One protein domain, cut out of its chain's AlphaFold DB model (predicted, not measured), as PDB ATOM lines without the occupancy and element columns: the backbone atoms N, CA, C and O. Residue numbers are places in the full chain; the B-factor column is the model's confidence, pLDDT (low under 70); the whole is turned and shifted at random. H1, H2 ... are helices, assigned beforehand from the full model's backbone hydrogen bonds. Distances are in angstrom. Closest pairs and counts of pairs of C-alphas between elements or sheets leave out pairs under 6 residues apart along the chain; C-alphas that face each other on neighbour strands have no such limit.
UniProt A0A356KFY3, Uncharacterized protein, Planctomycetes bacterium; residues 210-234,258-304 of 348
ATOM      1  N   PRO A 210      20.754  45.469 -35.946       62.59
ATOM      2  CA  PRO A 210      21.165  44.228 -36.589       62.59
ATOM      3  C   PRO A 210      22.401  44.430 -37.473       62.59
ATOM      4  O   PRO A 210      23.108  43.472 -37.767       62.59
ATOM      5  N   PHE A 211      22.719  45.673 -37.845       68.75
ATOM      6  CA  PHE A 211      23.883  46.016 -38.658       68.75
ATOM      7  C   PHE A 211      25.153  46.284 -37.840       68.75
ATOM      8  O   PHE A 211      26.216  46.478 -38.427       68.75
ATOM      9  N   ALA A 212      25.087  46.269 -36.504       68.56
ATOM     10  CA  ALA A 212      26.211  46.627 -35.634       68.56
ATOM     11  C   ALA A 212      27.422  45.679 -35.739       68.56
ATOM     12  O   ALA A 212      28.537  46.067 -35.394       68.56
ATOM     13  N   ALA A 213      27.219  44.441 -36.204       70.69
ATOM     14  CA  ALA A 213      28.282  43.449 -36.378       70.69
ATOM     15  C   ALA A 213      29.021  43.556 -37.729       70.69
ATOM     16  O   ALA A 213      30.011  42.853 -37.935       70.69
ATOM     17  N   LEU A 214      28.563  44.416 -38.647       66.00
ATOM     18  CA  LEU A 214      29.157  44.606 -39.970       66.00
ATOM     19  C   LEU A 214      30.117  45.810 -40.017       66.00
ATOM     20  O   LEU A 214      29.961  46.761 -39.249       66.00
ATOM     21  N   PRO A 215      31.088  45.819 -40.951       64.19
ATOM     22  CA  PRO A 215      31.829  47.030 -41.307       64.19
ATOM     23  C   PRO A 215      30.879  48.178 -41.688       64.19
ATOM     24  O   PRO A 215      29.855  47.946 -42.331       64.19
ATOM     25  N   LEU A 216      31.205  49.412 -41.284       61.31
ATOM     26  CA  LEU A 216      30.306  50.573 -41.392       61.31
ATOM     27  C   LEU A 216      29.856  50.859 -42.836       61.31
ATOM     28  O   LEU A 216      28.684  51.127 -43.070       61.31
ATOM     29  N   ASP A 217      30.772  50.748 -43.794       59.34
ATOM     30  CA  ASP A 217      30.531  50.907 -45.230       59.34
ATOM     31  C   ASP A 217      29.524  49.880 -45.768       59.34
ATOM     32  O   ASP A 217      28.594  50.223 -46.498       59.34
ATOM     33  N   VAL A 218      29.654  48.626 -45.335       64.00
ATOM     34  CA  VAL A 218      28.740  47.537 -45.702       64.00
ATOM     35  C   VAL A 218      27.381  47.702 -45.017       64.00
ATOM     36  O   VAL A 218      26.339  47.467 -45.631       64.00
ATOM     37  N   ALA A 219      27.375  48.115 -43.750       66.00
ATOM     38  CA  ALA A 219      26.158  48.393 -42.999       66.00
ATOM     39  C   ALA A 219      25.347  49.522 -43.652       66.00
ATOM     40  O   ALA A 219      24.139  49.387 -43.834       66.00
ATOM     41  N   GLU A 220      25.997  50.617 -44.049       73.12
ATOM     42  CA  GLU A 220      25.350  51.741 -44.733       73.12
ATOM     43  C   GLU A 220      24.789  51.349 -46.104       73.12
ATOM     44  O   GLU A 220      23.647  51.698 -46.416       73.12
ATOM     45  N   GLU A 221      25.535  50.571 -46.893       74.12
ATOM     46  CA  GLU A 221      25.067  50.049 -48.180       74.12
ATOM     47  C   GLU A 221      23.821  49.164 -48.014       74.12
ATOM     48  O   GLU A 221      22.809  49.383 -48.683       74.12
ATOM     49  N   LEU A 222      23.842  48.212 -47.074       71.50
ATOM     50  CA  LEU A 222      22.707  47.316 -46.833       71.50
ATOM     51  C   LEU A 222      21.485  48.053 -46.277       71.50
ATOM     52  O   LEU A 222      20.358  47.761 -46.683       71.50
ATOM     53  N   ARG A 223      21.682  49.049 -45.403       76.00
ATOM     54  CA  ARG A 223      20.595  49.926 -44.938       76.00
ATOM     55  C   ARG A 223      19.996  50.732 -46.093       76.00
ATOM     56  O   ARG A 223      18.774  50.883 -46.158       76.00
ATOM     57  N   ALA A 224      20.824  51.230 -47.014       72.94
ATOM     58  CA  ALA A 224      20.359  51.963 -48.188       72.94
ATOM     59  C   ALA A 224      19.550  51.067 -49.140       72.94
ATOM     60  O   ALA A 224      18.482  51.483 -49.596       72.94
ATOM     61  N   GLU A 225      20.005  49.838 -49.398       73.75
ATOM     62  CA  GLU A 225      19.290  48.857 -50.226       73.75
ATOM     63  C   GLU A 225      17.961  48.420 -49.591       73.75
ATOM     64  O   GLU A 225      16.917  48.462 -50.246       73.75
ATOM     65  N   LEU A 226      17.938  48.135 -48.284       76.62
ATOM     66  CA  LEU A 226      16.694  47.875 -47.547       76.62
ATOM     67  C   LEU A 226      15.734  49.068 -47.582       76.62
ATOM     68  O   LEU A 226      14.524  48.901 -47.733       76.62
ATOM     69  N   GLY A 227      16.259  50.290 -47.479       73.62
ATOM     70  CA  GLY A 227      15.470  51.511 -47.602       73.62
ATOM     71  C   GLY A 227      14.904  51.738 -49.010       73.62
ATOM     72  O   GLY A 227      13.837  52.341 -49.147       73.62
ATOM     73  N   LYS A 228      15.586  51.283 -50.069       76.12
ATOM     74  CA  LYS A 228      15.055  51.290 -51.446       76.12
ATOM     75  C   LYS A 228      13.943  50.255 -51.605       76.12
ATOM     76  O   LYS A 228      12.895  50.596 -52.149       76.12
ATOM     77  N   LEU A 229      14.145  49.045 -51.080       70.81
ATOM     78  CA  LEU A 229      13.154  47.971 -51.111       70.81
ATOM     79  C   LEU A 229      11.874  48.357 -50.356       70.81
ATOM     80  O   LEU A 229      10.779  48.230 -50.887       70.81
ATOM     81  N   ALA A 230      11.984  48.906 -49.146       73.25
ATOM     82  CA  ALA A 230      10.808  49.341 -48.389       73.25
ATOM     83  C   ALA A 230       9.996  50.414 -49.142       73.25
ATOM     84  O   ALA A 230       8.774  50.315 -49.227       73.25
ATOM     85  N   ARG A 231      10.673  51.388 -49.768       72.38
ATOM     86  CA  ARG A 231      10.020  52.443 -50.561       72.38
ATOM     87  C   ARG A 231       9.376  51.917 -51.844       72.38
ATOM     88  O   ARG A 231       8.294  52.377 -52.203       72.38
ATOM     89  N   SER A 232       9.988  50.950 -52.533       68.06
ATOM     90  CA  SER A 232       9.374  50.336 -53.721       68.06
ATOM     91  C   SER A 232       8.116  49.535 -53.363       68.06
ATOM     92  O   SER A 232       7.160  49.511 -54.136       68.06
ATOM     93  N   LEU A 233       8.074  48.964 -52.156       66.25
ATOM     94  CA  LEU A 233       6.906  48.277 -51.601       66.25
ATOM     95  C   LEU A 233       5.815  49.222 -51.065       66.25
ATOM     96  O   LEU A 233       4.684  48.778 -50.862       66.25
ATOM     97  N   GLU A 234       6.133  50.490 -50.800       64.44
ATOM     98  CA  GLU A 234       5.173  51.546 -50.435       64.44
ATOM     99  C   GLU A 234       4.589  52.238 -51.680       64.44
ATOM    100  O   GLU A 234       3.394  52.520 -51.722       64.44
ATOM    101  N   GLU A 258      17.477  34.069 -42.702       77.25
ATOM    102  CA  GLU A 258      18.881  33.903 -43.111       77.25
ATOM    103  C   GLU A 258      19.625  35.248 -43.158       77.25
ATOM    104  O   GLU A 258      20.798  35.331 -42.790       77.25
ATOM    105  N   LEU A 259      18.903  36.326 -43.486       76.75
ATOM    106  CA  LEU A 259      19.388  37.700 -43.416       76.75
ATOM    107  C   LEU A 259      19.744  38.123 -41.982       76.75
ATOM    108  O   LEU A 259      20.833  38.637 -41.759       76.75
ATOM    109  N   GLU A 260      18.884  37.886 -40.991       78.62
ATOM    110  CA  GLU A 260      19.180  38.209 -39.586       78.62
ATOM    111  C   GLU A 260      20.350  37.382 -39.039       78.62
ATOM    112  O   GLU A 260      21.195  37.910 -38.312       78.62
ATOM    113  N   GLN A 261      20.454  36.110 -39.429       79.25
ATOM    114  CA  GLN A 261      21.581  35.261 -39.045       79.25
ATOM    115  C   GLN A 261      22.899  35.745 -39.666       79.25
ATOM    116  O   GLN A 261      23.920  35.791 -38.976       79.25
ATOM    117  N   ALA A 262      22.889  36.135 -40.943       77.88
ATOM    118  CA  ALA A 262      24.055  36.685 -41.628       77.88
ATOM    119  C   ALA A 262      24.492  38.030 -41.028       77.88
ATOM    120  O   ALA A 262      25.678  38.232 -40.757       77.88
ATOM    121  N   LEU A 263      23.528  38.909 -40.734       77.94
ATOM    122  CA  LEU A 263      23.751  40.193 -40.073       77.94
ATOM    123  C   LEU A 263      24.377  40.010 -38.682       77.94
ATOM    124  O   LEU A 263      25.400  40.622 -38.388       77.94
ATOM    125  N   ARG A 264      23.860  39.087 -37.860       77.94
ATOM    126  CA  ARG A 264      24.430  38.778 -36.534       77.94
ATOM    127  C   ARG A 264      25.833  38.178 -36.593       77.94
ATOM    128  O   ARG A 264      26.632  38.409 -35.689       77.94
ATOM    129  N   ARG A 265      26.135  37.394 -37.631       80.62
ATOM    130  CA  ARG A 265      27.468  36.810 -37.850       80.62
ATOM    131  C   ARG A 265      28.467  37.805 -38.449       80.62
ATOM    132  O   ARG A 265      29.649  37.478 -38.511       80.62
ATOM    133  N   GLY A 266      28.017  38.991 -38.872       71.31
ATOM    134  CA  GLY A 266      28.854  39.968 -39.567       71.31
ATOM    135  C   GLY A 266      29.297  39.496 -40.958       71.31
ATOM    136  O   GLY A 266      30.326  39.947 -41.461       71.31
ATOM    137  N   ASP A 267      28.554  38.575 -41.579       81.81
ATOM    138  CA  ASP A 267      28.872  38.036 -42.901       81.81
ATOM    139  C   ASP A 267      28.240  38.914 -43.990       81.81
ATOM    140  O   ASP A 267      27.059  38.795 -44.324       81.81
ATOM    141  N   ALA A 268      29.048  39.827 -44.529       72.50
ATOM    142  CA  ALA A 268      28.644  40.795 -45.542       72.50
ATOM    143  C   ALA A 268      28.133  40.145 -46.839       72.50
ATOM    144  O   ALA A 268      27.186  40.644 -47.452       72.50
ATOM    145  N   GLU A 269      28.752  39.047 -47.278       79.06
ATOM    146  CA  GLU A 269      28.375  38.383 -48.528       79.06
ATOM    147  C   GLU A 269      27.074  37.604 -48.360       79.06
ATOM    148  O   GLU A 269      26.189  37.699 -49.215       79.06
ATOM    149  N   ALA A 270      26.928  36.892 -47.240       77.31
ATOM    150  CA  ALA A 270      25.688  36.202 -46.915       77.31
ATOM    151  C   ALA A 270      24.531  37.194 -46.709       77.31
ATOM    152  O   ALA A 270      23.440  36.967 -47.226       77.31
ATOM    153  N   ALA A 271      24.774  38.335 -46.051       75.94
ATOM    154  CA  ALA A 271      23.755  39.365 -45.851       75.94
ATOM    155  C   ALA A 271      23.303  39.997 -47.179       75.94
ATOM    156  O   ALA A 271      22.112  40.229 -47.381       75.94
ATOM    157  N   ARG A 272      24.227  40.225 -48.125       76.88
ATOM    158  CA  ARG A 272      23.891  40.713 -49.475       76.88
ATOM    159  C   ARG A 272      23.051  39.708 -50.263       76.88
ATOM    160  O   ARG A 272      22.080  40.114 -50.894       76.88
ATOM    161  N   ARG A 273      23.402  38.417 -50.228       81.94
ATOM    162  CA  ARG A 273      22.637  37.359 -50.918       81.94
ATOM    163  C   ARG A 273      21.237  37.208 -50.333       81.94
ATOM    164  O   ARG A 273      20.266  37.302 -51.074       81.94
ATOM    165  N   ALA A 274      21.138  37.114 -49.010       82.19
ATOM    166  CA  ALA A 274      19.857  36.997 -48.322       82.19
ATOM    167  C   ALA A 274      18.960  38.233 -48.544       82.19
ATOM    168  O   ALA A 274      17.742  38.114 -48.643       82.19
ATOM    169  N   LEU A 275      19.543  39.433 -48.681       80.06
ATOM    170  CA  LEU A 275      18.786  40.636 -49.040       80.06
ATOM    171  C   LEU A 275      18.270  40.599 -50.489       80.06
ATOM    172  O   LEU A 275      17.151  41.040 -50.749       80.06
ATOM    173  N   GLN A 276      19.064  40.078 -51.429       83.12
ATOM    174  CA  GLN A 276      18.636  39.904 -52.820       83.12
ATOM    175  C   GLN A 276      17.490  38.893 -52.926       83.12
ATOM    176  O   GLN A 276      16.505  39.169 -53.611       83.12
ATOM    177  N   GLU A 277      17.571  37.777 -52.208       82.56
ATOM    178  CA  GLU A 277      16.511  36.764 -52.145       82.56
ATOM    179  C   GLU A 277      15.224  37.341 -51.545       82.56
ATOM    180  O   GLU A 277      14.178  37.303 -52.194       82.56
ATOM    181  N   LEU A 278      15.323  38.031 -50.400       81.25
ATOM    182  CA  LEU A 278      14.189  38.728 -49.783       81.25
ATOM    183  C   LEU A 278      13.558  39.758 -50.735       81.25
ATOM    184  O   LEU A 278      12.339  39.928 -50.765       81.25
ATOM    185  N   SER A 279      14.372  40.455 -51.534       76.75
ATOM    186  CA  SER A 279      13.877  41.416 -52.522       76.75
ATOM    187  C   SER A 279      13.131  40.744 -53.678       76.75
ATOM    188  O   SER A 279      12.105  41.261 -54.125       76.75
ATOM    189  N   ALA A 280      13.605  39.580 -54.132       78.94
ATOM    190  CA  ALA A 280      12.976  38.804 -55.193       78.94
ATOM    191  C   ALA A 280      11.635  38.210 -54.728       78.94
ATOM    192  O   ALA A 280      10.646  38.281 -55.457       78.94
ATOM    193  N   GLU A 281      11.576  37.705 -53.496       77.94
ATOM    194  CA  GLU A 281      10.351  37.204 -52.859       77.94
ATOM    195  C   GLU A 281       9.340  38.329 -52.596       77.94
ATOM    196  O   GLU A 281       8.145  38.210 -52.878       77.94
ATOM    197  N   ALA A 282       9.804  39.495 -52.147       76.00
ATOM    198  CA  ALA A 282       8.930  40.649 -51.970       76.00
ATOM    199  C   ALA A 282       8.369  41.163 -53.314       76.00
ATOM    200  O   ALA A 282       7.204  41.583 -53.390       76.00
ATOM    201  N   ALA A 283       9.170  41.108 -54.384       72.81
ATOM    202  CA  ALA A 283       8.751  41.464 -55.737       72.81
ATOM    203  C   ALA A 283       7.759  40.451 -56.335       72.81
ATOM    204  O   ALA A 283       6.837  40.863 -57.040       72.81
ATOM    205  N   SER A 284       7.889  39.159 -56.012       76.81
ATOM    206  CA  SER A 284       6.972  38.105 -56.473       76.81
ATOM    207  C   SER A 284       5.592  38.151 -55.805       76.81
ATOM    208  O   SER A 284       4.656  37.515 -56.288       76.81
ATOM    209  N   GLY A 285       5.435  38.953 -54.748       71.38
ATOM    210  CA  GLY A 285       4.153  39.179 -54.083       71.38
ATOM    211  C   GLY A 285       4.020  38.535 -52.711       71.38
ATOM    212  O   GLY A 285       2.937  38.625 -52.134       71.38
ATOM    213  N   ASP A 286       5.082  37.931 -52.171       75.69
ATOM    214  CA  ASP A 286       5.028  37.292 -50.859       75.69
ATOM    215  C   ASP A 286       4.800  38.326 -49.739       75.69
ATOM    216  O   ASP A 286       5.592  39.249 -49.513       75.69
ATOM    217  N   ALA A 287       3.679  38.180 -49.031       70.62
ATOM    218  CA  ALA A 287       3.285  39.057 -47.938       70.62
ATOM    219  C   ALA A 287       4.230  38.946 -46.729       70.62
ATOM    220  O   ALA A 287       4.485  39.961 -46.076       70.62
ATOM    221  N   ALA A 288       4.782  37.758 -46.461       71.62
ATOM    222  CA  ALA A 288       5.704  37.534 -45.352       71.62
ATOM    223  C   ALA A 288       7.050  38.226 -45.611       71.62
ATOM    224  O   ALA A 288       7.531  38.980 -44.762       71.62
ATOM    225  N   ALA A 289       7.599  38.082 -46.823       69.88
ATOM    226  CA  ALA A 289       8.822  38.767 -47.244       69.88
ATOM    227  C   ALA A 289       8.671  40.301 -47.201       69.88
ATOM    228  O   ALA A 289       9.550  41.015 -46.712       69.88
ATOM    229  N   ARG A 290       7.517  40.829 -47.636       70.75
ATOM    230  CA  ARG A 290       7.204  42.270 -47.571       70.75
ATOM    231  C   ARG A 290       7.097  42.790 -46.140       70.75
ATOM    232  O   ARG A 290       7.622  43.865 -45.847       70.75
ATOM    233  N   ALA A 291       6.422  42.054 -45.257       73.06
ATOM    234  CA  ALA A 291       6.317  42.408 -43.844       73.06
ATOM    235  C   ALA A 291       7.700  42.415 -43.176       73.06
ATOM    236  O   ALA A 291       8.049  43.379 -42.493       73.06
ATOM    237  N   LYS A 292       8.531  41.406 -43.471       75.56
ATOM    238  CA  LYS A 292       9.892  41.287 -42.936       75.56
ATOM    239  C   LYS A 292      10.826  42.394 -43.430       75.56
ATOM    240  O   LYS A 292      11.567  42.974 -42.639       75.56
ATOM    241  N   ALA A 293      10.754  42.756 -44.712       74.25
ATOM    242  CA  ALA A 293      11.517  43.874 -45.268       74.25
ATOM    243  C   ALA A 293      11.157  45.218 -44.602       74.25
ATOM    244  O   ALA A 293      12.040  46.039 -44.339       74.25
ATOM    245  N   ARG A 294       9.871  45.434 -44.282       75.31
ATOM    246  CA  ARG A 294       9.403  46.631 -43.559       75.31
ATOM    247  C   ARG A 294       9.895  46.654 -42.112       75.31
ATOM    248  O   ARG A 294      10.414  47.682 -41.685       75.31
ATOM    249  N   GLU A 295       9.796  45.535 -41.395       79.31
ATOM    250  CA  GLU A 295      10.297  45.386 -40.017       79.31
ATOM    251  C   GLU A 295      11.799  45.716 -39.929       79.31
ATOM    252  O   GLU A 295      12.217  46.553 -39.129       79.31
ATOM    253  N   LEU A 296      12.616  45.124 -40.810       74.25
ATOM    254  CA  LEU A 296      14.065  45.351 -40.833       74.25
ATOM    255  C   LEU A 296      14.434  46.781 -41.240       74.25
ATOM    256  O   LEU A 296      15.374  47.349 -40.686       74.25
ATOM    257  N   SER A 297      13.684  47.394 -42.162       73.56
ATOM    258  CA  SER A 297      13.876  48.803 -42.524       73.56
ATOM    259  C   SER A 297      13.556  49.745 -41.358       73.56
ATOM    260  O   SER A 297      14.293  50.701 -41.121       73.56
ATOM    261  N   GLN A 298      12.496  49.467 -40.591       71.50
ATOM    262  CA  GLN A 298      12.144  50.250 -39.403       71.50
ATOM    263  C   GLN A 298      13.215  50.130 -38.313       71.50
ATOM    264  O   GLN A 298      13.653  51.151 -37.780       71.50
ATOM    265  N   ARG A 299      13.715  48.915 -38.050       69.25
ATOM    266  CA  ARG A 299      14.831  48.696 -37.113       69.25
ATOM    267  C   ARG A 299      16.116  49.393 -37.560       69.25
ATOM    268  O   ARG A 299      16.763  50.052 -36.752       69.25
ATOM    269  N   ALA A 300      16.446  49.327 -38.850       67.00
ATOM    270  CA  ALA A 300      17.596  50.027 -39.418       67.00
ATOM    271  C   ALA A 300      17.516  51.552 -39.226       67.00
ATOM    272  O   ALA A 300      18.529  52.190 -38.942       67.00
ATOM    273  N   ARG A 301      16.319  52.141 -39.362       64.75
ATOM    274  CA  ARG A 301      16.090  53.578 -39.131       64.75
ATOM    275  C   ARG A 301      16.190  53.943 -37.649       64.75
ATOM    276  O   ARG A 301      16.770  54.975 -37.331       64.75
ATOM    277  N   ALA A 302      15.677  53.098 -36.754       58.41
ATOM    278  CA  ALA A 302      15.761  53.310 -35.308       58.41
ATOM    279  C   ALA A 302      17.208  53.222 -34.779       58.41
ATOM    280  O   ALA A 302      17.588  53.997 -33.903       58.41
ATOM    281  N   GLY A 303      18.031  52.330 -35.344       50.53
ATOM    282  CA  GLY A 303      19.449  52.182 -34.989       50.53
ATOM    283  C   GLY A 303      20.373  53.277 -35.537       50.53
ATOM    284  O   GLY A 303      21.464  53.475 -35.009       50.53
ATOM    285  N   ALA A 304      19.950  54.027 -36.562       49.66
ATOM    286  CA  ALA A 304      20.784  55.032 -37.228       49.66
ATOM    287  C   ALA A 304      20.922  56.369 -36.469       49.66
ATOM    288  O   ALA A 304      21.713  57.214 -36.883       49.66
TER     289      ALA A 304
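This is residues 210 to 234 and 258 to 304 of the 348 residues of an uncharacterized protein of Planctomycetes bacterium (UniProt A0A356KFY3). Two long helices, H1 and H3, lie side by side, and over one side of this pair H4 crosses aslant while the short H2 folds back along part of H3. The 72 printed residues hold four named helices, H1 to H4 in chain order, and no named strand: all helix. The whole is compact, radius of gyration of the C-alphas 11.1 A, spanning 31 by 22 by 15 A.

Find C-alpha 216 at (30.306, 50.573, -41.392); from there H1 runs 26.7 A to residue 234. H3, residues 268 to 284, covers 24.4 A. H2 is residues 258 to 265. H4, residues 287 to 303, runs 24.5 A to C-alpha 303 at (19.449, 52.182, -34.989).

H1 touches H3 at a shallow tilt of 4 degrees, the same way; look at their closest C-alphas, Leu 229 and Ser 279, 6.7 A apart. H2 and H3 form a helical hairpin, H3 touching with residues 268 to 275 alone; closest C-alphas Leu 259 and Ala 274, 5.0 A. H4 touches H1 at a steep tilt of 47 degrees, closest C-alphas Ala 230 and Arg 294, 5.7 A. H2 and H4 are apart. In H1, H2, H3 and H4 every O i to N i+4 pair is within hydrogen-bond range.

Residues 235 to 257 are cut out, leaving 23.5 A between C-alphas 234 and 258. Links H2 to H3 and H3 to H4 are tight. Mean pLDDT of the printed part is 72.7; among the residues under 70 are 214 to 219 and 299 to 304.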